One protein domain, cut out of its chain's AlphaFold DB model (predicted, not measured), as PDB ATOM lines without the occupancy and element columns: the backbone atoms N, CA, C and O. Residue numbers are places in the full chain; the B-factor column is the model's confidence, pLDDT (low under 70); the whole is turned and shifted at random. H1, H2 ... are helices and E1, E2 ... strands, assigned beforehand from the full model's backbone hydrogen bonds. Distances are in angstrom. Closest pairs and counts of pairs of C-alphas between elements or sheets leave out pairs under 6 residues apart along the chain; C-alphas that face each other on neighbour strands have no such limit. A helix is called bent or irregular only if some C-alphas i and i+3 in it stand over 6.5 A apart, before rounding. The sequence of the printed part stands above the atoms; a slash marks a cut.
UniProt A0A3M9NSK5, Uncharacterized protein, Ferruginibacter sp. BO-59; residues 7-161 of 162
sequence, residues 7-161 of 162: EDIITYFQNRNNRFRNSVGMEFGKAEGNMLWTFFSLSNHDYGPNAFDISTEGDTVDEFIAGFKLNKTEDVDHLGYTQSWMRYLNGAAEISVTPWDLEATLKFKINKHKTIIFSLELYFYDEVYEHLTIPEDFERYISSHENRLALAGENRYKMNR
ATOM      1  N   GLU A   7     -43.371 -59.535  61.536       94.88
ATOM      2  CA  GLU A   7     -43.794 -59.443  62.936       94.88
ATOM      3  C   GLU A   7     -45.318 -59.478  63.087       94.88
ATOM      4  O   GLU A   7     -45.822 -60.012  64.079       94.88
ATOM      5  N   ASP A   8     -46.057 -58.953  62.105       95.38
ATOM      6  CA  ASP A   8     -47.518 -58.937  62.133       95.38
ATOM      7  C   ASP A   8     -48.065 -60.365  61.966       95.38
ATOM      8  O   ASP A   8     -48.954 -60.772  62.716       95.38
ATOM      9  N   ILE A   9     -47.480 -61.170  61.067       96.38
ATOM     10  CA  ILE A   9     -47.823 -62.594  60.903       96.38
ATOM     11  C   ILE A   9     -47.472 -63.394  62.160       96.38
ATOM     12  O   ILE A   9     -48.298 -64.158  62.660       96.38
ATOM     13  N   ILE A  10     -46.276 -63.209  62.721       96.50
ATOM     14  CA  ILE A  10     -45.875 -63.934  63.934       96.50
ATOM     15  C   ILE A  10     -46.805 -63.615  65.102       96.50
ATOM     16  O   ILE A  10     -47.296 -64.534  65.764       96.50
ATOM     17  N   THR A  11     -47.108 -62.334  65.311       96.69
ATOM     18  CA  THR A  11     -48.061 -61.894  66.335       96.69
ATOM     19  C   THR A  11     -49.446 -62.495  66.090       96.69
ATOM     20  O   THR A  11     -50.087 -62.992  67.018       96.69
ATOM     21  N   TYR A  12     -49.898 -62.519  64.833       96.62
ATOM     22  CA  TYR A  12     -51.182 -63.097  64.444       96.62
ATOM     23  C   TYR A  12     -51.291 -64.591  64.801       96.62
ATOM     24  O   TYR A  12     -52.335 -65.016  65.307       96.62
ATOM     25  N   PHE A  13     -50.225 -65.375  64.597       96.81
ATOM     26  CA  PHE A  13     -50.167 -66.791  64.987       96.81
ATOM     27  C   PHE A  13     -50.083 -66.971  66.509       96.81
ATOM     28  O   PHE A  13     -50.779 -67.820  67.067       96.81
ATOM     29  N   GLN A  14     -49.275 -66.163  67.199       96.12
ATOM     30  CA  GLN A  14     -49.128 -66.226  68.659       96.12
ATOM     31  C   GLN A  14     -50.445 -65.933  69.385       96.12
ATOM     32  O   GLN A  14     -50.817 -66.667  70.300       96.12
ATOM     33  N   ASN A  15     -51.202 -64.937  68.916       97.00
ATOM     34  CA  ASN A  15     -52.525 -64.598  69.451       97.00
ATOM     35  C   ASN A  15     -53.563 -65.720  69.264       97.00
ATOM     36  O   ASN A  15     -54.613 -65.705  69.902       97.00
ATOM     37  N   ARG A  16     -53.270 -66.703  68.405       96.38
ATOM     38  CA  ARG A  16     -54.087 -67.894  68.149       96.38
ATOM     39  C   ARG A  16     -53.417 -69.171  68.665       96.38
ATOM     40  O   ARG A  16     -53.559 -70.236  68.073       96.38
ATOM     41  N   ASN A  17     -52.662 -69.066  69.760       95.62
ATOM     42  CA  ASN A  17     -51.974 -70.183  70.420       95.62
ATOM     43  C   ASN A  17     -51.001 -70.956  69.511       95.62
ATOM     44  O   ASN A  17     -50.758 -72.140  69.734       95.62
ATOM     45  N   ASN A  18     -50.435 -70.306  68.489       96.31
ATOM     46  CA  ASN A  18     -49.525 -70.894  67.497       96.31
ATOM     47  C   ASN A  18     -50.107 -72.047  66.665       96.31
ATOM     48  O   ASN A  18     -49.386 -72.594  65.836       96.31
ATOM     49  N   ARG A  19     -51.373 -72.428  66.852       97.00
ATOM     50  CA  ARG A  19     -52.062 -73.434  66.044       97.00
ATOM     51  C   ARG A  19     -53.548 -73.134  66.028       97.00
ATOM     52  O   ARG A  19     -54.187 -73.086  67.075       97.00
ATOM     53  N   PHE A  20     -54.100 -72.983  64.834       97.56
ATOM     54  CA  PHE A  20     -55.515 -72.691  64.659       97.56
ATOM     55  C   PHE A  20     -56.018 -73.213  63.318       97.56
ATOM     56  O   PHE A  20     -55.243 -73.528  62.417       97.56
ATOM     57  N   ARG A  21     -57.342 -73.289  63.205       97.12
ATOM     58  CA  ARG A  21     -58.048 -73.578  61.962       97.12
ATOM     59  C   ARG A  21     -58.810 -72.327  61.543       97.12
ATOM     60  O   ARG A  21     -59.442 -71.699  62.394       97.12
ATOM     61  N   ASN A  22     -58.725 -71.945  60.275       95.88
ATOM     62  CA  ASN A  22     -59.455 -70.788  59.767       95.88
ATOM     63  C   ASN A  22     -60.915 -71.127  59.413       95.88
ATOM     64  O   ASN A  22     -61.374 -72.261  59.561       95.88
ATOM     65  N   SER A  23     -61.644 -70.121  58.922       90.94
ATOM     66  CA  SER A  23     -63.070 -70.228  58.587       90.94
ATOM     67  C   SER A  23     -63.393 -71.234  57.473       90.94
ATOM     68  O   SER A  23     -64.511 -71.739  57.420       90.94
ATOM     69  N   VAL A  24     -62.421 -71.554  56.614       92.12
ATOM     70  CA  VAL A  24     -62.571 -72.498  55.494       92.12
ATOM     71  C   VAL A  24     -61.995 -73.884  55.799       92.12
ATOM     72  O   VAL A  24     -61.920 -74.734  54.916       92.12
ATOM     73  N   GLY A  25     -61.608 -74.134  57.051       92.50
ATOM     74  CA  GLY A  25     -61.196 -75.455  57.521       92.50
ATOM     75  C   GLY A  25     -59.708 -75.773  57.365       92.50
ATOM     76  O   GLY A  25     -59.297 -76.872  57.732       92.50
ATOM     77  N   MET A  26     -58.896 -74.832  56.881       95.94
ATOM     78  CA  MET A  26     -57.448 -74.996  56.761       95.94
ATOM     79  C   MET A  26     -56.775 -74.823  58.122       95.94
ATOM     80  O   MET A  26     -57.069 -73.874  58.852       95.94
ATOM     81  N   GLU A  27     -55.889 -75.748  58.475       97.12
ATOM     82  CA  GLU A  27     -55.057 -75.664  59.668       97.12
ATOM     83  C   GLU A  27     -53.740 -74.956  59.378       97.12
ATOM     84  O   GLU A  27     -53.109 -75.142  58.336       97.12
ATOM     85  N   PHE A  28     -53.317 -74.174  60.362       97.56
ATOM     86  CA  PHE A  28     -52.068 -73.441  60.369       97.56
ATOM     87  C   PHE A  28     -51.366 -73.698  61.686       97.56
ATOM     88  O   PHE A  28     -52.009 -73.798  62.739       97.56
ATOM     89  N   GLY A  29     -50.042 -73.686  61.659       97.00
ATOM     90  CA  GLY A  29     -49.301 -73.554  62.893       97.00
ATOM     91  C   GLY A  29     -47.928 -72.947  62.729       97.00
ATOM     92  O   GLY A  29     -47.381 -72.844  61.636       97.00
ATOM     93  N   LYS A  30     -47.396 -72.519  63.868       96.62
ATOM     94  CA  LYS A  30     -46.066 -71.950  64.016       96.62
ATOM     95  C   LYS A  30     -45.233 -72.897  64.865       96.62
ATOM     96  O   LYS A  30     -45.525 -73.099  66.043       96.62
ATOM     97  N   ALA A  31     -44.192 -73.459  64.270       93.88
ATOM     98  CA  ALA A  31     -43.213 -74.293  64.944       93.88
ATOM     99  C   ALA A  31     -42.126 -73.444  65.639       93.88
ATOM    100  O   ALA A  31     -42.186 -72.202  65.711       93.88
ATOM    101  N   GLU A  32     -41.128 -74.135  66.188       88.62
ATOM    102  CA  GLU A  32     -39.883 -73.523  66.648       88.62
ATOM    103  C   GLU A  32     -39.179 -72.786  65.497       88.62
ATOM    104  O   GLU A  32     -39.425 -73.049  64.321       88.62
ATOM    105  N   GLY A  33     -38.353 -71.790  65.827       89.81
ATOM    106  CA  GLY A  33     -37.653 -70.995  64.811       89.81
ATOM    107  C   GLY A  33     -38.555 -70.108  63.944       89.81
ATOM    108  O   GLY A  33     -38.082 -69.575  62.951       89.81
ATOM    109  N   ASN A  34     -39.828 -69.922  64.322       92.94
ATOM    110  CA  ASN A  34     -40.821 -69.149  63.561       92.94
ATOM    111  C   ASN A  34     -41.152 -69.726  62.176       92.94
ATOM    112  O   ASN A  34     -41.625 -68.996  61.308       92.94
ATOM    113  N   MET A  35     -40.975 -71.037  62.006       96.38
ATOM    114  CA  MET A  35     -41.405 -71.733  60.797       96.38
ATOM    115  C   MET A  35     -42.923 -71.936  60.815       96.38
ATOM    116  O   MET A  35     -43.492 -72.304  61.846       96.38
ATOM    117  N   LEU A  36     -43.584 -71.704  59.688       97.19
ATOM    118  CA  LEU A  36     -45.029 -71.763  59.518       97.19
ATOM    119  C   LEU A  36     -45.402 -72.976  58.678       97.19
ATOM    120  O   LEU A  36     -44.848 -73.198  57.613       97.19
ATOM    121  N   TRP A  37     -46.358 -73.768  59.129       97.25
ATOM    122  CA  TRP A  37     -46.855 -74.910  58.372       97.25
ATOM    123  C   TRP A  37     -48.348 -74.769  58.130       97.25
ATOM    124  O   TRP A  37     -49.068 -74.098  58.878       97.25
ATOM    125  N   THR A  38     -48.800 -75.425  57.070       97.44
ATOM    126  CA  THR A  38     -50.208 -75.491  56.701       97.44
ATOM    127  C   THR A  38     -50.640 -76.922  56.460       97.44
ATOM    128  O   THR A  38     -49.831 -77.760  56.058       97.44
ATOM    129  N   PHE A  39     -51.912 -77.195  56.723       96.69
ATOM    130  CA  PHE A  39     -52.539 -78.481  56.466       96.69
ATOM    131  C   PHE A  39     -53.988 -78.266  56.024       96.69
ATOM    132  O   PHE A  39     -54.761 -77.581  56.694       96.69
ATOM    133  N   PHE A  40     -54.366 -78.846  54.891       95.06
ATOM    134  CA  PHE A  40     -55.725 -78.795  54.368       95.06
ATOM    135  C   PHE A  40     -56.183 -80.200  53.993       95.06
ATOM    136  O   PHE A  40     -55.535 -80.841  53.172       95.06
ATOM    137  N   SER A  41     -57.299 -80.651  54.566       92.06
ATOM    138  CA  SER A  41     -57.854 -81.982  54.314       92.06
ATOM    139  C   SER A  41     -59.104 -81.904  53.448       92.06
ATOM    140  O   SER A  41     -60.043 -81.167  53.753       92.06
ATOM    141  N   LEU A  42     -59.120 -82.705  52.392       83.62
ATOM    142  CA  LEU A  42     -60.276 -83.021  51.563       83.62
ATOM    143  C   LEU A  42     -60.756 -84.432  51.913       83.62
ATOM    144  O   LEU A  42     -60.748 -85.350  51.097       83.62
ATOM    145  N   SER A  43     -61.163 -84.617  53.162       68.44
ATOM    146  CA  SER A  43     -61.804 -85.843  53.628       68.44
ATOM    147  C   SER A  43     -63.320 -85.679  53.533       68.44
ATOM    148  O   SER A  43     -64.004 -85.473  54.529       68.44
ATOM    149  N   ASN A  44     -63.860 -85.739  52.314       56.31
ATOM    150  CA  ASN A  44     -65.299 -85.922  52.132       56.31
ATOM    151  C   ASN A  44     -65.537 -87.116  51.212       56.31
ATOM    152  O   ASN A  44     -65.129 -87.112  50.054       56.31
ATOM    153  N   HIS A  45     -66.235 -88.120  51.742       52.59
ATOM    154  CA  HIS A  45     -66.616 -89.355  51.047       52.59
ATOM    155  C   HIS A  45     -67.454 -89.123  49.773       52.59
ATOM    156  O   HIS A  45     -67.682 -90.057  49.012       52.59
ATOM    157  N   ASP A  46     -67.880 -87.884  49.522       55.59
ATOM    158  CA  ASP A  46     -68.598 -87.472  48.316       55.59
ATOM    159  C   ASP A  46     -67.699 -87.366  47.067       55.59
ATOM    160  O   ASP A  46     -68.222 -87.273  45.957       55.59
ATOM    161  N   TYR A  47     -66.366 -87.368  47.221       56.09
ATOM    162  CA  TYR A  47     -65.428 -87.058  46.129       56.09
ATOM    163  C   TYR A  47     -64.586 -88.238  45.629       56.09
ATOM    164  O   TYR A  47     -63.808 -88.054  44.698       56.09
ATOM    165  N   GLY A  48     -64.742 -89.441  46.193       67.44
ATOM    166  CA  GLY A  48     -64.066 -90.646  45.701       67.44
ATOM    167  C   GLY A  48     -63.468 -91.537  46.797       67.44
ATOM    168  O   GLY A  48     -63.654 -91.277  47.987       67.44
ATOM    169  N   PRO A  49     -62.750 -92.607  46.405       74.62
ATOM    170  CA  PRO A  49     -62.207 -93.622  47.317       74.62
ATOM    171  C   PRO A  49     -60.897 -93.208  48.012       74.62
ATOM    172  O   PRO A  49     -60.275 -94.017  48.695       74.62
ATOM    173  N   ASN A  50     -60.443 -91.970  47.813       82.12
ATOM    174  CA  ASN A  50     -59.150 -91.488  48.279       82.12
ATOM    175  C   ASN A  50     -59.344 -90.289  49.208       82.12
ATOM    176  O   ASN A  50     -60.042 -89.337  48.862       82.12
ATOM    177  N   ALA A  51     -58.694 -90.316  50.371       87.38
ATOM    178  CA  ALA A  51     -58.540 -89.118  51.188       87.38
ATOM    179  C   ALA A  51     -57.332 -88.322  50.685       87.38
ATOM    180  O   ALA A  51     -56.265 -88.903  50.471       87.38
ATOM    181  N   PHE A  52     -57.505 -87.011  50.503       90.06
ATOM    182  CA  PHE A  52     -56.439 -86.110  50.075       90.06
ATOM    183  C   PHE A  52     -56.135 -85.093  51.164       90.06
ATOM    184  O   PHE A  52     -57.034 -84.398  51.635       90.06
ATOM    185  N   ASP A  53     -54.857 -84.933  51.477       94.25
ATOM    186  CA  ASP A  53     -54.367 -83.849  52.314       94.25
ATOM    187  C   ASP A  53     -53.284 -83.065  51.574       94.25
ATOM    188  O   ASP A  53     -52.507 -83.625  50.803       94.25
ATOM    189  N   ILE A  54     -53.218 -81.759  51.816       95.75
ATOM    190  CA  ILE A  54     -52.185 -80.879  51.269       95.75
ATOM    191  C   ILE A  54     -51.469 -80.215  52.434       95.75
ATOM    192  O   ILE A  54     -52.109 -79.547  53.251       95.75
ATOM    193  N   SER A  55     -50.151 -80.376  52.502       96.25
ATOM    194  CA  SER A  55     -49.344 -79.855  53.604       96.25
ATOM    195  C   SER A  55     -48.066 -79.175  53.141       96.25
ATOM    196  O   SER A  55     -47.460 -79.551  52.139       96.25
ATOM    197  N   THR A  56     -47.639 -78.166  53.898       94.56
ATOM    198  CA  THR A  56     -46.321 -77.539  53.737       94.56
ATOM    199  C   THR A  56     -45.393 -77.948  54.877       94.56
ATOM    200  O   THR A  56     -45.811 -78.067  56.030       94.56
ATOM    201  N   GLU A  57     -44.116 -78.154  54.558       82.12
ATOM    202  CA  GLU A  57     -43.070 -78.433  55.542       82.12
ATOM    203  C   GLU A  57     -42.441 -77.109  55.984       82.12
ATOM    204  O   GLU A  57     -41.523 -76.635  55.330       82.12
ATOM    205  N   GLY A  58     -42.956 -76.514  57.068       87.56
ATOM    206  CA  GLY A  58     -42.337 -75.393  57.792       87.56
ATOM    207  C   GLY A  58     -41.667 -74.326  56.916       87.56
ATOM    208  O   GLY A  58     -40.451 -74.326  56.788       87.56
ATOM    209  N   ASP A  59     -42.452 -73.401  56.377       94.50
ATOM    210  CA  ASP A  59     -42.015 -72.221  55.633       94.50
ATOM    211  C   ASP A  59     -41.407 -71.161  56.559       94.50
ATOM    212  O   ASP A  59     -41.867 -70.960  57.684       94.50
ATOM    213  N   THR A  60     -40.425 -70.400  56.086       95.69
ATOM    214  CA  THR A  60     -40.116 -69.108  56.715       95.69
ATOM    215  C   THR A  60     -41.299 -68.146  56.558       95.69
ATOM    216  O   THR A  60     -42.175 -68.329  55.710       95.69
ATOM    217  N   VAL A  61     -41.341 -67.080  57.361       95.81
ATOM    218  CA  VAL A  61     -42.422 -66.082  57.265       95.81
ATOM    219  C   VAL A  61     -42.461 -65.424  55.882       95.81
ATOM    220  O   VAL A  61     -43.543 -65.262  55.320       95.81
ATOM    221  N   ASP A  62     -41.294 -65.128  55.304       95.00
ATOM    222  CA  ASP A  62     -41.181 -64.556  53.959       95.00
ATOM    223  C   ASP A  62     -41.713 -65.521  52.888       95.00
ATOM    224  O   ASP A  62     -42.488 -65.123  52.017       95.00
ATOM    225  N   GLU A  63     -41.354 -66.807  52.967       95.19
ATOM    226  CA  GLU A  63     -41.856 -67.840  52.049       95.19
ATOM    227  C   GLU A  63     -43.365 -68.044  52.180       95.19
ATOM    228  O   GLU A  63     -44.045 -68.260  51.174       95.19
ATOM    229  N   PHE A  64     -43.902 -67.944  53.396       95.56
ATOM    230  CA  PHE A  64     -45.333 -68.030  53.656       95.56
ATOM    231  C   PHE A  64     -46.083 -66.837  53.045       95.56
ATOM    232  O   PHE A  64     -47.039 -67.031  52.290       95.56
ATOM    233  N   ILE A  65     -45.623 -65.606  53.301       95.31
ATOM    234  CA  ILE A  65     -46.213 -64.380  52.740       95.31
ATOM    235  C   ILE A  65     -46.152 -64.409  51.212       95.31
ATOM    236  O   ILE A  65     -47.175 -64.212  50.555       95.31
ATOM    237  N   ALA A  66     -44.981 -64.703  50.639       94.00
ATOM    238  CA  ALA A  66     -44.792 -64.750  49.193       94.00
ATOM    239  C   ALA A  66     -45.579 -65.901  48.549       94.00
ATOM    240  O   ALA A  66     -46.202 -65.731  47.499       94.00
ATOM    241  N   GLY A  67     -45.584 -67.068  49.195       92.88
ATOM    242  CA  GLY A  67     -46.255 -68.275  48.731       92.88
ATOM    243  C   GLY A  67     -47.769 -68.127  48.651       92.88
ATOM    244  O   GLY A  67     -48.376 -68.594  47.686       92.88
ATOM    245  N   PHE A  68     -48.367 -67.452  49.633       94.44
ATOM    246  CA  PHE A  68     -49.805 -67.186  49.684       94.44
ATOM    247  C   PHE A  68     -50.204 -65.807  49.147       94.44
ATOM    248  O   PHE A  68     -51.395 -65.529  49.023       94.44
ATOM    249  N   LYS A  69     -49.228 -64.970  48.770       93.50
ATOM    250  CA  LYS A  69     -49.419 -63.597  48.272       93.50
ATOM    251  C   LYS A  69     -50.250 -62.741  49.232       93.50
ATOM    252  O   LYS A  69     -51.197 -62.068  48.820       93.50
ATOM    253  N   LEU A  70     -49.911 -62.810  50.517       94.50
ATOM    254  CA  LEU A  70     -50.626 -62.095  51.571       94.50
ATOM    255  C   LEU A  70     -50.352 -60.594  51.474       94.50
ATOM    256  O   LEU A  70     -49.203 -60.182  51.365       94.50
ATOM    257  N   ASN A  71     -51.405 -59.782  51.551       94.06
ATOM    258  CA  ASN A  71     -51.293 -58.320  51.608       94.06
ATOM    259  C   ASN A  71     -51.597 -57.790  53.016       94.06
ATOM    260  O   ASN A  71     -51.222 -56.675  53.368       94.06
ATOM    261  N   LYS A  72     -52.306 -58.581  53.821       94.81
ATOM    262  CA  LYS A  72     -52.643 -58.292  55.217       94.81
ATOM    263  C   LYS A  72     -52.794 -59.596  55.995       94.81
ATOM    264  O   LYS A  72     -52.992 -60.658  55.408       94.81
ATOM    265  N   THR A  73     -52.707 -59.528  57.317       94.38
ATOM    266  CA  THR A  73     -52.748 -60.724  58.173       94.38
ATOM    267  C   THR A  73     -54.096 -61.442  58.102       94.38
ATOM    268  O   THR A  73     -54.140 -62.666  58.170       94.38
ATOM    269  N   GLU A  74     -55.190 -60.709  57.881       93.38
ATOM    270  CA  GLU A  74     -56.537 -61.275  57.747       93.38
ATOM    271  C   GLU A  74     -56.710 -62.127  56.483       93.38
ATOM    272  O   GLU A  74     -57.633 -62.934  56.418       93.38
ATOM    273  N   ASP A  75     -55.826 -62.008  55.485       95.19
ATOM    274  CA  ASP A  75     -55.885 -62.856  54.287       95.19
ATOM    275  C   ASP A  75     -55.697 -64.347  54.642       95.19
ATOM    276  O   ASP A  75     -56.232 -65.216  53.952       95.19
ATOM    277  N   VAL A  76     -55.021 -64.653  55.761       95.75
ATOM    278  CA  VAL A  76     -54.854 -66.019  56.297       95.75
ATOM    279  C   VAL A  76     -56.204 -66.685  56.589       95.75
ATOM    280  O   VAL A  76     -56.365 -67.891  56.379       95.75
ATOM    281  N   ASP A  77     -57.212 -65.911  57.003       95.38
ATOM    282  CA  ASP A  77     -58.541 -66.432  57.342       95.38
ATOM    283  C   ASP A  77     -59.331 -66.938  56.117       95.38
ATOM    284  O   ASP A  77     -60.345 -67.631  56.277       95.38
ATOM    285  N   HIS A  78     -58.848 -66.627  54.908       94.94
ATOM    286  CA  HIS A  78     -59.475 -66.939  53.623       94.94
ATOM    287  C   HIS A  78     -58.688 -67.944  52.764       94.94
ATOM    288  O   HIS A  78     -59.142 -68.306  51.677       94.94
ATOM    289  N   LEU A  79     -57.517 -68.400  53.218       96.06
ATOM    290  CA  LEU A  79     -56.722 -69.408  52.512       96.06
ATOM    291  C   LEU A  79     -57.380 -70.787  52.608       96.06
ATOM    292  O   LEU A  79     -57.702 -71.235  53.706       96.06
ATOM    293  N   GLY A  80     -57.537 -71.486  51.486       94.56
ATOM    294  CA  GLY A  80     -58.113 -72.831  51.458       94.56
ATOM    295  C   GLY A  80     -57.558 -73.682  50.323       94.56
ATOM    296  O   GLY A  80     -56.419 -73.498  49.891       94.56
ATOM    297  N   TYR A  81     -58.387 -74.601  49.818       93.25
ATOM    298  CA  TYR A  81     -58.006 -75.595  48.807       93.25
ATOM    299  C   TYR A  81     -57.196 -75.020  47.641       93.25
ATOM    300  O   TYR A  81     -56.097 -75.491  47.370       93.25
ATOM    301  N   THR A  82     -57.714 -73.985  46.972       93.88
ATOM    302  CA  THR A  82     -57.078 -73.417  45.771       93.88
ATOM    303  C   THR A  82     -55.661 -72.932  46.066       93.88
ATOM    304  O   THR A  82     -54.740 -73.176  45.292       93.88
ATOM    305  N   GLN A  83     -55.467 -72.256  47.198       95.56
ATOM    306  CA  GLN A  83     -54.169 -71.727  47.595       95.56
ATOM    307  C   GLN A  83     -53.199 -72.856  47.951       95.56
ATOM    308  O   GLN A  83     -52.056 -72.835  47.496       95.56
ATOM    309  N   SER A  84     -53.658 -73.873  48.679       94.94
ATOM    310  CA  SER A  84     -52.864 -75.069  48.978       94.94
ATOM    311  C   SER A  84     -52.480 -75.841  47.710       94.94
ATOM    312  O   SER A  84     -51.324 -76.224  47.548       94.94
ATOM    313  N   TRP A  85     -53.405 -76.000  46.760       95.25
ATOM    314  CA  TRP A  85     -53.133 -76.654  45.478       95.25
ATOM    315  C   TRP A  85     -52.084 -75.892  44.665       95.25
ATOM    316  O   TRP A  85     -51.132 -76.478  44.158       95.25
ATOM    317  N   MET A  86     -52.191 -74.563  44.605       95.25
ATOM    318  CA  MET A  86     -51.182 -73.728  43.948       95.25
ATOM    319  C   MET A  86     -49.803 -73.850  44.607       95.25
ATOM    320  O   MET A  86     -48.790 -73.825  43.908       95.25
ATOM    321  N   ARG A  87     -49.734 -74.003  45.937       95.38
ATOM    322  CA  ARG A  87     -48.467 -74.266  46.639       95.38
ATOM    323  C   ARG A  87     -47.863 -75.603  46.204       95.38
ATOM    324  O   ARG A  87     -46.659 -75.651  45.953       95.38
ATOM    325  N   TYR A  88     -48.684 -76.640  46.039       96.06
ATOM    326  CA  TYR A  88     -48.241 -77.935  45.515       96.06
ATOM    327  C   TYR A  88     -47.710 -77.828  44.080       96.06
ATOM    328  O   TYR A  88     -46.589 -78.258  43.816       96.06
ATOM    329  N   LEU A  89     -48.454 -77.179  43.177       94.88
ATOM    330  CA  LEU A  89     -48.042 -76.992  41.778       94.88
ATOM    331  C   LEU A  89     -46.716 -76.228  41.639       94.88
ATOM    332  O   LEU A  89     -45.966 -76.449  40.692       94.88
ATOM    333  N   ASN A  90     -46.400 -75.362  42.604       93.25
ATOM    334  CA  ASN A  90     -45.130 -74.637  42.666       93.25
ATOM    335  C   ASN A  90     -43.995 -75.425  43.354       93.25
ATOM    336  O   ASN A  90     -42.902 -74.887  43.529       93.25
ATOM    337  N   GLY A  91     -44.232 -76.674  43.770       93.44
ATOM    338  CA  GLY A  91     -43.260 -77.520  44.472       93.44
ATOM    339  C   GLY A  91     -43.016 -77.136  45.936       93.44
ATOM    340  O   GLY A  91     -42.049 -77.601  46.536       93.44
ATOM    341  N   ALA A  92     -43.871 -76.286  46.512       94.94
ATOM    342  CA  ALA A  92     -43.742 -75.778  47.879       94.94
ATOM    343  C   ALA A  92     -44.651 -76.498  48.893       94.94
ATOM    344  O   ALA A  92     -44.622 -76.185  50.080       94.94
ATOM    345  N   ALA A  93     -45.461 -77.451  48.436       96.44
ATOM    346  CA  ALA A  93     -46.276 -78.321  49.276       96.44
ATOM    347  C   ALA A  93     -46.173 -79.773  48.797       96.44
ATOM    348  O   ALA A  93     -45.728 -80.048  47.679       96.44
ATOM    349  N   GLU A  94     -46.612 -80.691  49.645       96.75
ATOM    350  CA  GLU A  94     -46.846 -82.091  49.309       96.75
ATOM    351  C   GLU A  94     -48.347 -82.392  49.303       96.75
ATOM    352  O   GLU A  94     -49.122 -81.762  50.028       96.75
ATOM    353  N   ILE A  95     -48.742 -83.367  48.489       96.31
ATOM    354  CA  ILE A  95     -50.067 -83.982  48.546       96.31
ATOM    355  C   ILE A  95     -49.911 -85.367  49.155       96.31
ATOM    356  O   ILE A  95     -49.114 -86.170  48.675       96.31
ATOM    357  N   SER A  96     -50.674 -85.646  50.202       95.50
ATOM    358  CA  SER A  96     -50.832 -86.981  50.764       95.50
ATOM    359  C   SER A  96     -52.124 -87.588  50.237       95.50
ATOM    360  O   SER A  96     -53.167 -86.938  50.258       95.50
ATOM    361  N   VAL A  97     -52.045 -88.822  49.753       93.88
ATOM    362  CA  VAL A  97     -53.197 -89.603  49.307       93.88
ATOM    363  C   VAL A  97     -53.225 -90.899  50.093       93.88
ATOM    364  O   VAL A  97     -52.242 -91.644  50.087       93.88
ATOM    365  N   THR A  98     -54.345 -91.174  50.751       90.88
ATOM    366  CA  THR A  98     -54.588 -92.439  51.455       90.88
ATOM    367  C   THR A  98     -55.685 -93.201  50.709       90.88
ATOM    368  O   THR A  98     -56.870 -92.891  50.893       90.88
ATOM    369  N   PRO A  99     -55.321 -94.153  49.830       86.12
ATOM    370  CA  PRO A  99     -56.292 -95.012  49.158       86.12
ATOM    371  C   PRO A  99     -56.938 -95.966  50.160       86.12
ATOM    372  O   PRO A  99     -56.241 -96.506  51.007       86.12
ATOM    373  N   TRP A 100     -58.242 -96.229  50.074       79.12
ATOM    374  CA  TRP A 100     -58.900 -97.120  51.048       79.12
ATOM    375  C   TRP A 100     -58.386 -98.558  51.031       79.12
ATOM    376  O   TRP A 100     -58.269 -99.177  52.086       79.12
ATOM    377  N   ASP A 101     -58.051 -99.075  49.850       78.94
ATOM    378  CA  ASP A 101     -57.546-100.444  49.696       78.94
ATOM    379  C   ASP A 101     -56.061-100.569  50.079       78.94
ATOM    380  O   ASP A 101     -55.512-101.670  50.151       78.94
ATOM    381  N   LEU A 102     -55.403 -99.437  50.343       80.69
ATOM    382  CA  LEU A 102     -54.017 -99.367  50.763       80.69
ATOM    383  C   LEU A 102     -53.973 -98.856  52.206       80.69
ATOM    384  O   LEU A 102     -54.193 -97.679  52.463       80.69
ATOM    385  N   GLU A 103     -53.620 -99.714  53.168       82.56
ATOM    386  CA  GLU A 103     -53.386 -99.316  54.573       82.56
ATOM    387  C   GLU A 103     -52.084 -98.495  54.744       82.56
ATOM    388  O   GLU A 103     -51.252 -98.759  55.626       82.56
ATOM    389  N   ALA A 104     -51.861 -97.540  53.842       89.62
ATOM    390  CA  ALA A 104     -50.745 -96.627  53.840       89.62
ATOM    391  C   ALA A 104     -51.047 -95.330  53.077       89.62
ATOM    392  O   ALA A 104     -51.838 -95.287  52.136       89.62
ATOM    393  N   THR A 105     -50.332 -94.277  53.449       93.25
ATOM    394  CA  THR A 105     -50.372 -92.968  52.805       93.25
ATOM    395  C   THR A 105     -49.227 -92.834  51.811       93.25
ATOM    396  O   THR A 105     -48.059 -93.071  52.140       93.25
ATOM    397  N   LEU A 106     -49.561 -92.428  50.590       95.94
ATOM    398  CA  LEU A 106     -48.613 -92.031  49.559       95.94
ATOM    399  C   LEU A 106     -48.442 -90.516  49.595       95.94
ATOM    400  O   LEU A 106     -49.419 -89.775  49.558       95.94
ATOM    401  N   LYS A 107     -47.198 -90.052  49.627       96.88
ATOM    402  CA  LYS A 107     -46.842 -88.639  49.552       96.88
ATOM    403  C   LYS A 107     -46.295 -88.313  48.176       96.88
ATOM    404  O   LYS A 107     -45.407 -89.007  47.687       96.88
ATOM    405  N   PHE A 108     -46.796 -87.237  47.586       97.56
ATOM    406  CA  PHE A 108     -46.439 -86.743  46.266       97.56
ATOM    407  C   PHE A 108     -45.852 -85.341  46.397       97.56
ATOM    408  O   PHE A 108     -46.488 -84.445  46.954       97.56
ATOM    409  N   LYS A 109     -44.655 -85.127  45.846       96.38
ATOM    410  CA  LYS A 109     -43.962 -83.831  45.871       96.38
ATOM    411  C   LYS A 109     -43.421 -83.496  44.487       96.38
ATOM    412  O   LYS A 109     -42.607 -84.243  43.942       96.38
ATOM    413  N   ILE A 110     -43.855 -82.370  43.922       96.00
ATOM    414  CA  ILE A 110     -43.299 -81.865  42.662       96.00
ATOM    415  C   ILE A 110     -41.877 -81.357  42.908       96.00
ATOM    416  O   ILE A 110     -41.610 -80.581  43.824       96.00
ATOM    417  N   ASN A 111     -40.960 -81.785  42.050       93.00
ATOM    418  CA  ASN A 111     -39.603 -81.273  41.939       93.00
ATOM    419  C   ASN A 111     -39.349 -80.869  40.472       93.00
ATOM    420  O   ASN A 111     -40.088 -81.265  39.571       93.00
ATOM    421  N   LYS A 112     -38.296 -80.083  40.211       90.19
ATOM    422  CA  LYS A 112     -38.016 -79.371  38.943       90.19
ATOM    423  C   LYS A 112     -38.338 -80.137  37.652       90.19
ATOM    424  O   LYS A 112     -38.758 -79.515  36.685       90.19
ATOM    425  N   HIS A 113     -38.140 -81.455  37.625       90.88
ATOM    426  CA  HIS A 113     -38.333 -82.286  36.430       90.88
ATOM    427  C   HIS A 113     -39.146 -83.568  36.664       90.88
ATOM    428  O   HIS A 113     -39.225 -84.395  35.761       90.88
ATOM    429  N   LYS A 114     -39.675 -83.785  37.873       96.12
ATOM    430  CA  LYS A 114     -40.324 -85.048  38.253       96.12
ATOM    431  C   LYS A 114     -41.229 -84.879  39.464       96.12
ATOM    432  O   LYS A 114     -40.984 -83.994  40.285       96.12
ATOM    433  N   THR A 115     -42.190 -85.774  39.626       97.50
ATOM    434  CA  THR A 115     -42.870 -85.991  40.902       97.50
ATOM    435  C   THR A 115     -42.152 -87.091  41.678       97.50
ATOM    436  O   THR A 115     -41.920 -88.187  41.166       97.50
ATOM    437  N   ILE A 116     -41.781 -86.784  42.920       97.31
ATOM    438  CA  ILE A 116     -41.256 -87.752  43.884       97.31
ATOM    439  C   ILE A 116     -42.437 -88.335  44.648       97.31
ATOM    440  O   ILE A 116     -43.272 -87.579  45.152       97.31
ATOM    441  N   ILE A 117     -42.485 -89.661  44.736       97.31
ATOM    442  CA  ILE A 117     -43.572 -90.392  45.378       97.31
ATOM    443  C   ILE A 117     -42.974 -91.295  46.440       97.31
ATOM    444  O   ILE A 117     -42.049 -92.052  46.163       97.31
ATOM    445  N   PHE A 118     -43.471 -91.219  47.667       95.88
ATOM    446  CA  PHE A 118     -42.924 -92.027  48.747       95.88
ATOM    447  C   PHE A 118     -43.968 -92.388  49.790       95.88
ATOM    448  O   PHE A 118     -44.974 -91.707  49.957       95.88
ATOM    449  N   SER A 119     -43.713 -93.473  50.512       95.19
ATOM    450  CA  SER A 119     -44.494 -93.856  51.680       95.19
ATOM    451  C   SER A 119     -43.577 -94.463  52.721       95.19
ATOM    452  O   SER A 119     -42.901 -95.462  52.465       95.19
ATOM    453  N   LEU A 120     -43.565 -93.855  53.906       90.88
ATOM    454  CA  LEU A 120     -42.791 -94.365  55.035       90.88
ATOM    455  C   LEU A 120     -43.352 -95.702  55.527       90.88
ATOM    456  O   LEU A 120     -42.589 -96.593  55.881       90.88
ATOM    457  N   GLU A 121     -44.675 -95.862  55.500       90.88
ATOM    458  CA  GLU A 121     -45.362 -97.069  55.968       90.88
ATOM    459  C   GLU A 121     -45.068 -98.279  55.076       90.88
ATOM    460  O   GLU A 121     -44.998 -99.403  55.570       90.88
ATOM    461  N   LEU A 122     -44.853 -98.049  53.778       90.69
ATOM    462  CA  LEU A 122     -44.533 -99.091  52.802       90.69
ATOM    463  C   LEU A 122     -43.030 -99.253  52.538       90.69
ATOM    464  O   LEU A 122     -42.657-100.121  51.753       90.69
ATOM    465  N   TYR A 123     -42.169 -98.412  53.128       89.06
ATOM    466  CA  TYR A 123     -40.762 -98.269  52.717       89.06
ATOM    467  C   TYR A 123     -40.620 -98.089  51.194       89.06
ATOM    468  O   TYR A 123     -39.746 -98.669  50.549       89.06
ATOM    469  N   PHE A 124     -41.527 -97.304  50.611       92.94
ATOM    470  CA  PHE A 124     -41.677 -97.156  49.171       92.94
ATOM    471  C   PHE A 124     -41.126 -95.814  48.690       92.94
ATOM    472  O   PHE A 124     -41.321 -94.783  49.339       92.94
ATOM    473  N   TYR A 125     -40.484 -95.839  47.523       95.31
ATOM    474  CA  TYR A 125     -39.993 -94.669  46.809       95.31
ATOM    475  C   TYR A 125     -40.143 -94.884  45.303       95.31
ATOM    476  O   TYR A 125     -39.807 -95.957  44.795       95.31
ATOM    477  N   ASP A 126     -40.608 -93.858  44.599       96.25
ATOM    478  CA  ASP A 126     -40.673 -93.823  43.146       96.25
ATOM    479  C   ASP A 126     -40.449 -92.415  42.593       96.25
ATOM    480  O   ASP A 126     -40.619 -91.402  43.280       96.25
ATOM    481  N   GLU A 127     -40.084 -92.370  41.316       96.31
ATOM    482  CA  GLU A 127     -39.886 -91.136  40.570       96.31
ATOM    483  C   GLU A 127     -40.623 -91.192  39.240       96.31
ATOM    484  O   GLU A 127     -40.346 -92.033  38.387       96.31
ATOM    485  N   VAL A 128     -41.522 -90.237  39.042       96.00
ATOM    486  CA  VAL A 128     -42.299 -90.100  37.814       96.00
ATOM    487  C   VAL A 128     -41.793 -88.870  37.066       96.00
ATOM    488  O   VAL A 128     -41.843 -87.760  37.591       96.00
ATOM    489  N   TYR A 129     -41.276 -89.052  35.846       93.62
ATOM    490  CA  TYR A 129     -40.697 -87.981  35.009       93.62
ATOM    491  C   TYR A 129     -41.761 -87.118  34.309       93.62
ATOM    492  O   TYR A 129     -41.654 -86.782  33.132       93.62
ATOM    493  N   GLU A 130     -42.796 -86.761  35.055       92.62
ATOM    494  CA  GLU A 130     -43.849 -85.818  34.704       92.62
ATOM    495  C   GLU A 130     -44.388 -85.203  36.002       92.62
ATOM    496  O   GLU A 130     -44.133 -85.707  37.100       92.62
ATOM    497  N   HIS A 131     -45.083 -84.074  35.891       93.69
ATOM    498  CA  HIS A 131     -45.764 -83.464  37.029       93.69
ATOM    499  C   HIS A 131     -47.187 -84.002  37.098       93.69
ATOM    500  O   HIS A 131     -47.934 -83.888  36.132       93.69
ATOM    501  N   LEU A 132     -47.556 -84.551  38.252       94.81
ATOM    502  CA  LEU A 132     -48.941 -84.910  38.556       94.81
ATOM    503  C   LEU A 132     -49.622 -83.638  39.058       94.81
ATOM    504  O   LEU A 132     -49.175 -83.076  40.048       94.81
ATOM    505  N   THR A 133     -50.617 -83.119  38.346       93.38
ATOM    506  CA  THR A 133     -51.092 -81.732  38.545       93.38
ATOM    507  C   THR A 133     -52.587 -81.609  38.801       93.38
ATOM    508  O   THR A 133     -53.034 -80.566  39.285       93.38
ATOM    509  N   ILE A 134     -53.350 -82.662  38.517       91.81
ATOM    510  CA  ILE A 134     -54.795 -82.745  38.748       91.81
ATOM    511  C   ILE A 134     -55.133 -83.994  39.581       91.81
ATOM    512  O   ILE A 134     -54.358 -84.951  39.550       91.81
ATOM    513  N   PRO A 135     -56.251 -84.016  40.336       89.00
ATOM    514  CA  PRO A 135     -56.657 -85.166  41.155       89.00
ATOM    515  C   PRO A 135     -56.604 -86.520  40.422       89.00
ATOM    516  O   PRO A 135     -56.124 -87.515  40.966       89.00
ATOM    517  N   GLU A 136     -57.000 -86.541  39.153       90.62
ATOM    518  CA  GLU A 136     -57.046 -87.733  38.305       90.62
ATOM    519  C   GLU A 136     -55.658 -88.329  38.023       90.62
ATOM    520  O   GLU A 136     -55.539 -89.523  37.744       90.62
ATOM    521  N   ASP A 137     -54.594 -87.523  38.092       93.75
ATOM    522  CA  ASP A 137     -53.224 -88.006  37.907       93.75
ATOM    523  C   ASP A 137     -52.793 -88.904  39.075       93.75
ATOM    524  O   ASP A 137     -52.132 -89.924  38.867       93.75
ATOM    525  N   PHE A 138     -53.202 -88.565  40.301       92.69
ATOM    526  CA  PHE A 138     -52.910 -89.360  41.498       92.69
ATOM    527  C   PHE A 138     -53.649 -90.696  41.452       92.69
ATOM    528  O   PHE A 138     -53.050 -91.743  41.693       92.69
ATOM    529  N   GLU A 139     -54.927 -90.669  41.075       90.25
ATOM    530  CA  GLU A 139     -55.739 -91.875  40.895       90.25
ATOM    531  C   GLU A 139     -55.142 -92.784  39.821       90.25
ATOM    532  O   GLU A 139     -54.933 -93.975  40.048       90.25
ATOM    533  N   ARG A 140     -54.774 -92.211  38.668       93.00
ATOM    534  CA  ARG A 140     -54.129 -92.951  37.581       93.00
ATOM    535  C   ARG A 140     -52.800 -93.550  38.012       93.00
ATOM    536  O   ARG A 140     -52.507 -94.689  37.640       93.00
ATOM    537  N   TYR A 141     -51.993 -92.813  38.773       94.88
ATOM    538  CA  TYR A 141     -50.750 -93.340  39.320       94.88
ATOM    539  C   TYR A 141     -51.028 -94.565  40.199       94.88
ATOM    540  O   TYR A 141     -50.461 -95.627  39.943       94.88
ATOM    541  N   ILE A 142     -51.956 -94.453  41.156       92.56
ATOM    542  CA  ILE A 142     -52.327 -95.545  42.066       92.56
ATOM    543  C   ILE A 142     -52.791 -96.773  41.276       92.56
ATOM    544  O   ILE A 142     -52.237 -97.856  41.459       92.56
ATOM    545  N   SER A 143     -53.736 -96.612  40.345       91.56
ATOM    546  CA  SER A 143     -54.269 -97.732  39.559       91.56
ATOM    547  C   SER A 143     -53.223 -98.374  38.643       91.56
ATOM    548  O   SER A 143     -53.180 -99.591  38.502       91.56
ATOM    549  N   SER A 144     -52.345 -97.585  38.016       93.50
ATOM    550  CA  SER A 144     -51.307 -98.125  37.122       93.50
ATOM    551  C   SER A 144     -50.143 -98.794  37.866       93.50
ATOM    552  O   SER A 144     -49.413 -99.587  37.268       93.50
ATOM    553  N   HIS A 145     -49.979 -98.506  39.160       93.38
ATOM    554  CA  HIS A 145     -48.886 -99.005  39.997       93.38
ATOM    555  C   HIS A 145     -49.351 -99.954  41.110       93.38
ATOM    556  O   HIS A 145     -48.533-100.353  41.943       93.38
ATOM    557  N   GLU A 146     -50.619-100.374  41.098       89.38
ATOM    558  CA  GLU A 146     -51.254-101.200  42.134       89.38
ATOM    559  C   GLU A 146     -50.402-102.418  42.522       89.38
ATOM    560  O   GLU A 146     -50.076-102.601  43.693       89.38
ATOM    561  N   ASN A 147     -49.918-103.191  41.543       88.19
ATOM    562  CA  ASN A 147     -49.073-104.363  41.802       88.19
ATOM    563  C   ASN A 147     -47.771-104.019  42.550       88.19
ATOM    564  O   ASN A 147     -47.329-104.775  43.414       88.19
ATOM    565  N   ARG A 148     -47.131-102.884  42.230       90.62
ATOM    566  CA  ARG A 148     -45.894-102.447  42.904       90.62
ATOM    567  C   ARG A 148     -46.184-102.029  44.345       90.62
ATOM    568  O   ARG A 148     -45.412-102.369  45.240       90.62
ATOM    569  N   LEU A 149     -47.288-101.318  44.554       90.88
ATOM    570  CA  LEU A 149     -47.735-100.875  45.873       90.88
ATOM    571  C   LEU A 149     -48.137-102.065  46.755       90.88
ATOM    572  O   LEU A 149     -47.712-102.138  47.907       90.88
ATOM    573  N   ALA A 150     -48.853-103.042  46.195       85.81
ATOM    574  CA  ALA A 150     -49.221-104.279  46.877       85.81
ATOM    575  C   ALA A 150     -47.981-105.070  47.328       85.81
ATOM    576  O   ALA A 150     -47.878-105.453  48.492       85.81
ATOM    577  N   LEU A 151     -46.983-105.234  46.449       86.50
ATOM    578  CA  LEU A 151     -45.717-105.891  46.799       86.50
ATOM    579  C   LEU A 151     -44.961-105.156  47.917       86.50
ATOM    580  O   LEU A 151     -44.373-105.801  48.791       86.50
ATOM    581  N   ALA A 152     -44.970-103.819  47.917       86.19
ATOM    582  CA  ALA A 152     -44.388-103.028  49.001       86.19
ATOM    583  C   ALA A 152     -45.135-103.263  50.329       86.19
ATOM    584  O   ALA A 152     -44.503-103.503  51.363       86.19
ATOM    585  N   GLY A 153     -46.470-103.306  50.282       82.75
ATOM    586  CA  GLY A 153     -47.324-103.650  51.419       82.75
ATOM    587  C   GLY A 153     -47.041-105.040  51.990       82.75
ATOM    588  O   GLY A 153     -46.874-105.189  53.197       82.75
ATOM    589  N   GLU A 154     -46.893-106.065  51.149       82.06
ATOM    590  CA  GLU A 154     -46.559-107.420  51.610       82.06
ATOM    591  C   GLU A 154     -45.183-107.498  52.290       82.06
ATOM    592  O   GLU A 154     -45.006-108.204  53.290       82.06
ATOM    593  N   ASN A 155     -44.189-106.787  51.753       72.75
ATOM    594  CA  ASN A 155     -42.828-106.803  52.286       72.75
ATOM    595  C   ASN A 155     -42.731-106.131  53.665       72.75
ATOM    596  O   ASN A 155     -41.964-106.605  54.508       72.75
ATOM    597  N   ARG A 156     -43.568-105.120  53.941       71.00
ATOM    598  CA  ARG A 156     -43.718-104.508  55.275       71.00
ATOM    599  C   ARG A 156     -43.975-105.563  56.357       71.00
ATOM    600  O   ARG A 156     -43.291-105.588  57.380       71.00
ATOM    601  N   TYR A 157     -44.916-106.483  56.129       64.25
ATOM    602  CA  TYR A 157     -45.259-107.522  57.110       64.25
ATOM    603  C   TYR A 157     -44.185-108.605  57.256       64.25
ATOM    604  O   TYR A 157     -44.123-109.264  58.294       64.25
ATOM    605  N   LYS A 158     -43.325-108.798  56.247       64.12
ATOM    606  CA  LYS A 158     -42.189-109.731  56.335       64.12
ATOM    607  C   LYS A 158     -41.056-109.165  57.189       64.12
ATOM    608  O   LYS A 158     -40.439-109.924  57.928       64.12
ATOM    609  N   MET A 159     -40.807-107.856  57.128       58.31
ATOM    610  CA  MET A 159     -39.768-107.209  57.940       58.31
ATOM    611  C   MET A 159     -40.145-107.105  59.422       58.31
ATOM    612  O   MET A 159     -39.282-107.293  60.269       58.31
ATOM    613  N   ASN A 160     -41.429-106.916  59.742       57.28
ATOM    614  CA  ASN A 160     -41.924-106.839  61.127       57.28
ATOM    615  C   ASN A 160     -42.024-108.199  61.854       57.28
ATOM    616  O   ASN A 160     -42.536-108.262  62.969       57.28
ATOM    617  N   ARG A 161     -41.604-109.301  61.216       52.12
ATOM    618  CA  ARG A 161     -41.580-110.654  61.804       52.12
ATOM    619  C   ARG A 161     -40.193-111.097  62.289       52.12
ATOM    620  O   ARG A 161     -40.078-112.225  62.767       52.12
TER     621      ARG A 161
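This is residues 7 to 161 of the 162 residues of an uncharacterized protein of Ferruginibacter sp. BO-59 (UniProt A0A3M9NSK5). One long, twisted antiparallel sheet of eight strands runs through the domain, with helices over one face and no named helix over the other. H1, H2 and H3 gather near the E1 end, H4 and H5a cover the inner strands, and bent H5 turns a corner so that its second arm, H5b, is by edge strand E8. The printed part has 155 residues, with five named helices and eight named strands in the order H1, E1, E2, E3, E4, H2, H3, H4, E5, E6, E7, E8, H5; the sheet's order is E1, E2, E3, E4, E5, E6, E7, E8. The class is mixed, helices and strands, in two layers, a sheet with helices on one face: H1, H2, H4, H5a and H5b. The whole is compact, with a radius of gyration of the C-alphas of 17.1 A and spans of 50 by 34 by 33 A.

H1 is residues 7 to 14, from C-alpha 7 at (-43.794, -59.443, 62.936). E1 is residues 19 to 21, E2 residues 27 to 30, E3 residues 36 to 42, 20.6 A long, and E4 residues 50 to 55, 16.1 A. H2 is residues 61 to 68, H3 residues 73 to 78, and H4 residues 81 to 89, 12.3 A, from C-alpha 81 at (-58.006, -75.595, 48.807). E5 is residues 94 to 99, 16.0 A, E6 residues 106 to 111, 16.0 A, E7 residues 114 to 119, 16.6 A, and E8 residues 124 to 128, 13.4 A. H5, residues 135 to 159, was assigned as one helix by its hydrogen bonds, but it is bent: C-alphas 144 and 147 are 8.1 A apart. Its arms are H5a, residues 135 to 144, 14.6 A, and H5b, residues 147 to 159, 18.8 A, ending at C-alpha 159 (-39.768, -107.209, 57.940).

E1 to E4 and E5 to E8 are two meanders, each strand the antiparallel neighbour of the one before. In the hairpin E1 and E2, N 28 and O 20 are 2.9 A apart, within hydrogen-bond range. E3 pairs in a staggered way, with E2 over residues 36 to 39, where N 27 and O 39 are 2.8 A apart, and with E4 over residues 39 to 42, where N 42 and O 52 are 2.8 A apart. E4 and E5 are antiparallel neighbours, with N 96 and O 53 at 2.8 A. In the hairpin E7 and E8, N 126 and O 117 are 2.8 A apart. H1 is on the sheet, over E2. H1 and H3 only just touch, with 3 pairs of C-alphas within 8 A, the closest Ile 9 and Thr 73 at 5.9 A. H2 and H4 only just touch, also with 3 such pairs, the closest Phe 68 and Gln 83 at 6.6 A. H4 is on the same face as H1, at a height over the sheet of 8.0 A, and runs across the strands, at 73 degrees to E4 on the local plane. H5a, also on that face, is apart from H4; its closest C-alphas to E5 are Phe 138 and Val 97, 7.8 A. H5a and H5b are only just about perpendicular, at 70.2 degrees. H1, H2, H4 and H5a have every O i to N i+4 pair within hydrogen-bond range, H5b 8 of 9, and H3 0 of 2 but 3 of 3 O i to N i+3 pairs.

The two C-alphas farthest apart, those of Asn 71 and Arg 161, are 54.2 A apart. The printed part has no cut, and no link is long. Mean pLDDT of the printed part is 90.4; residues 43 to 48 and 157 to 161 are under 70.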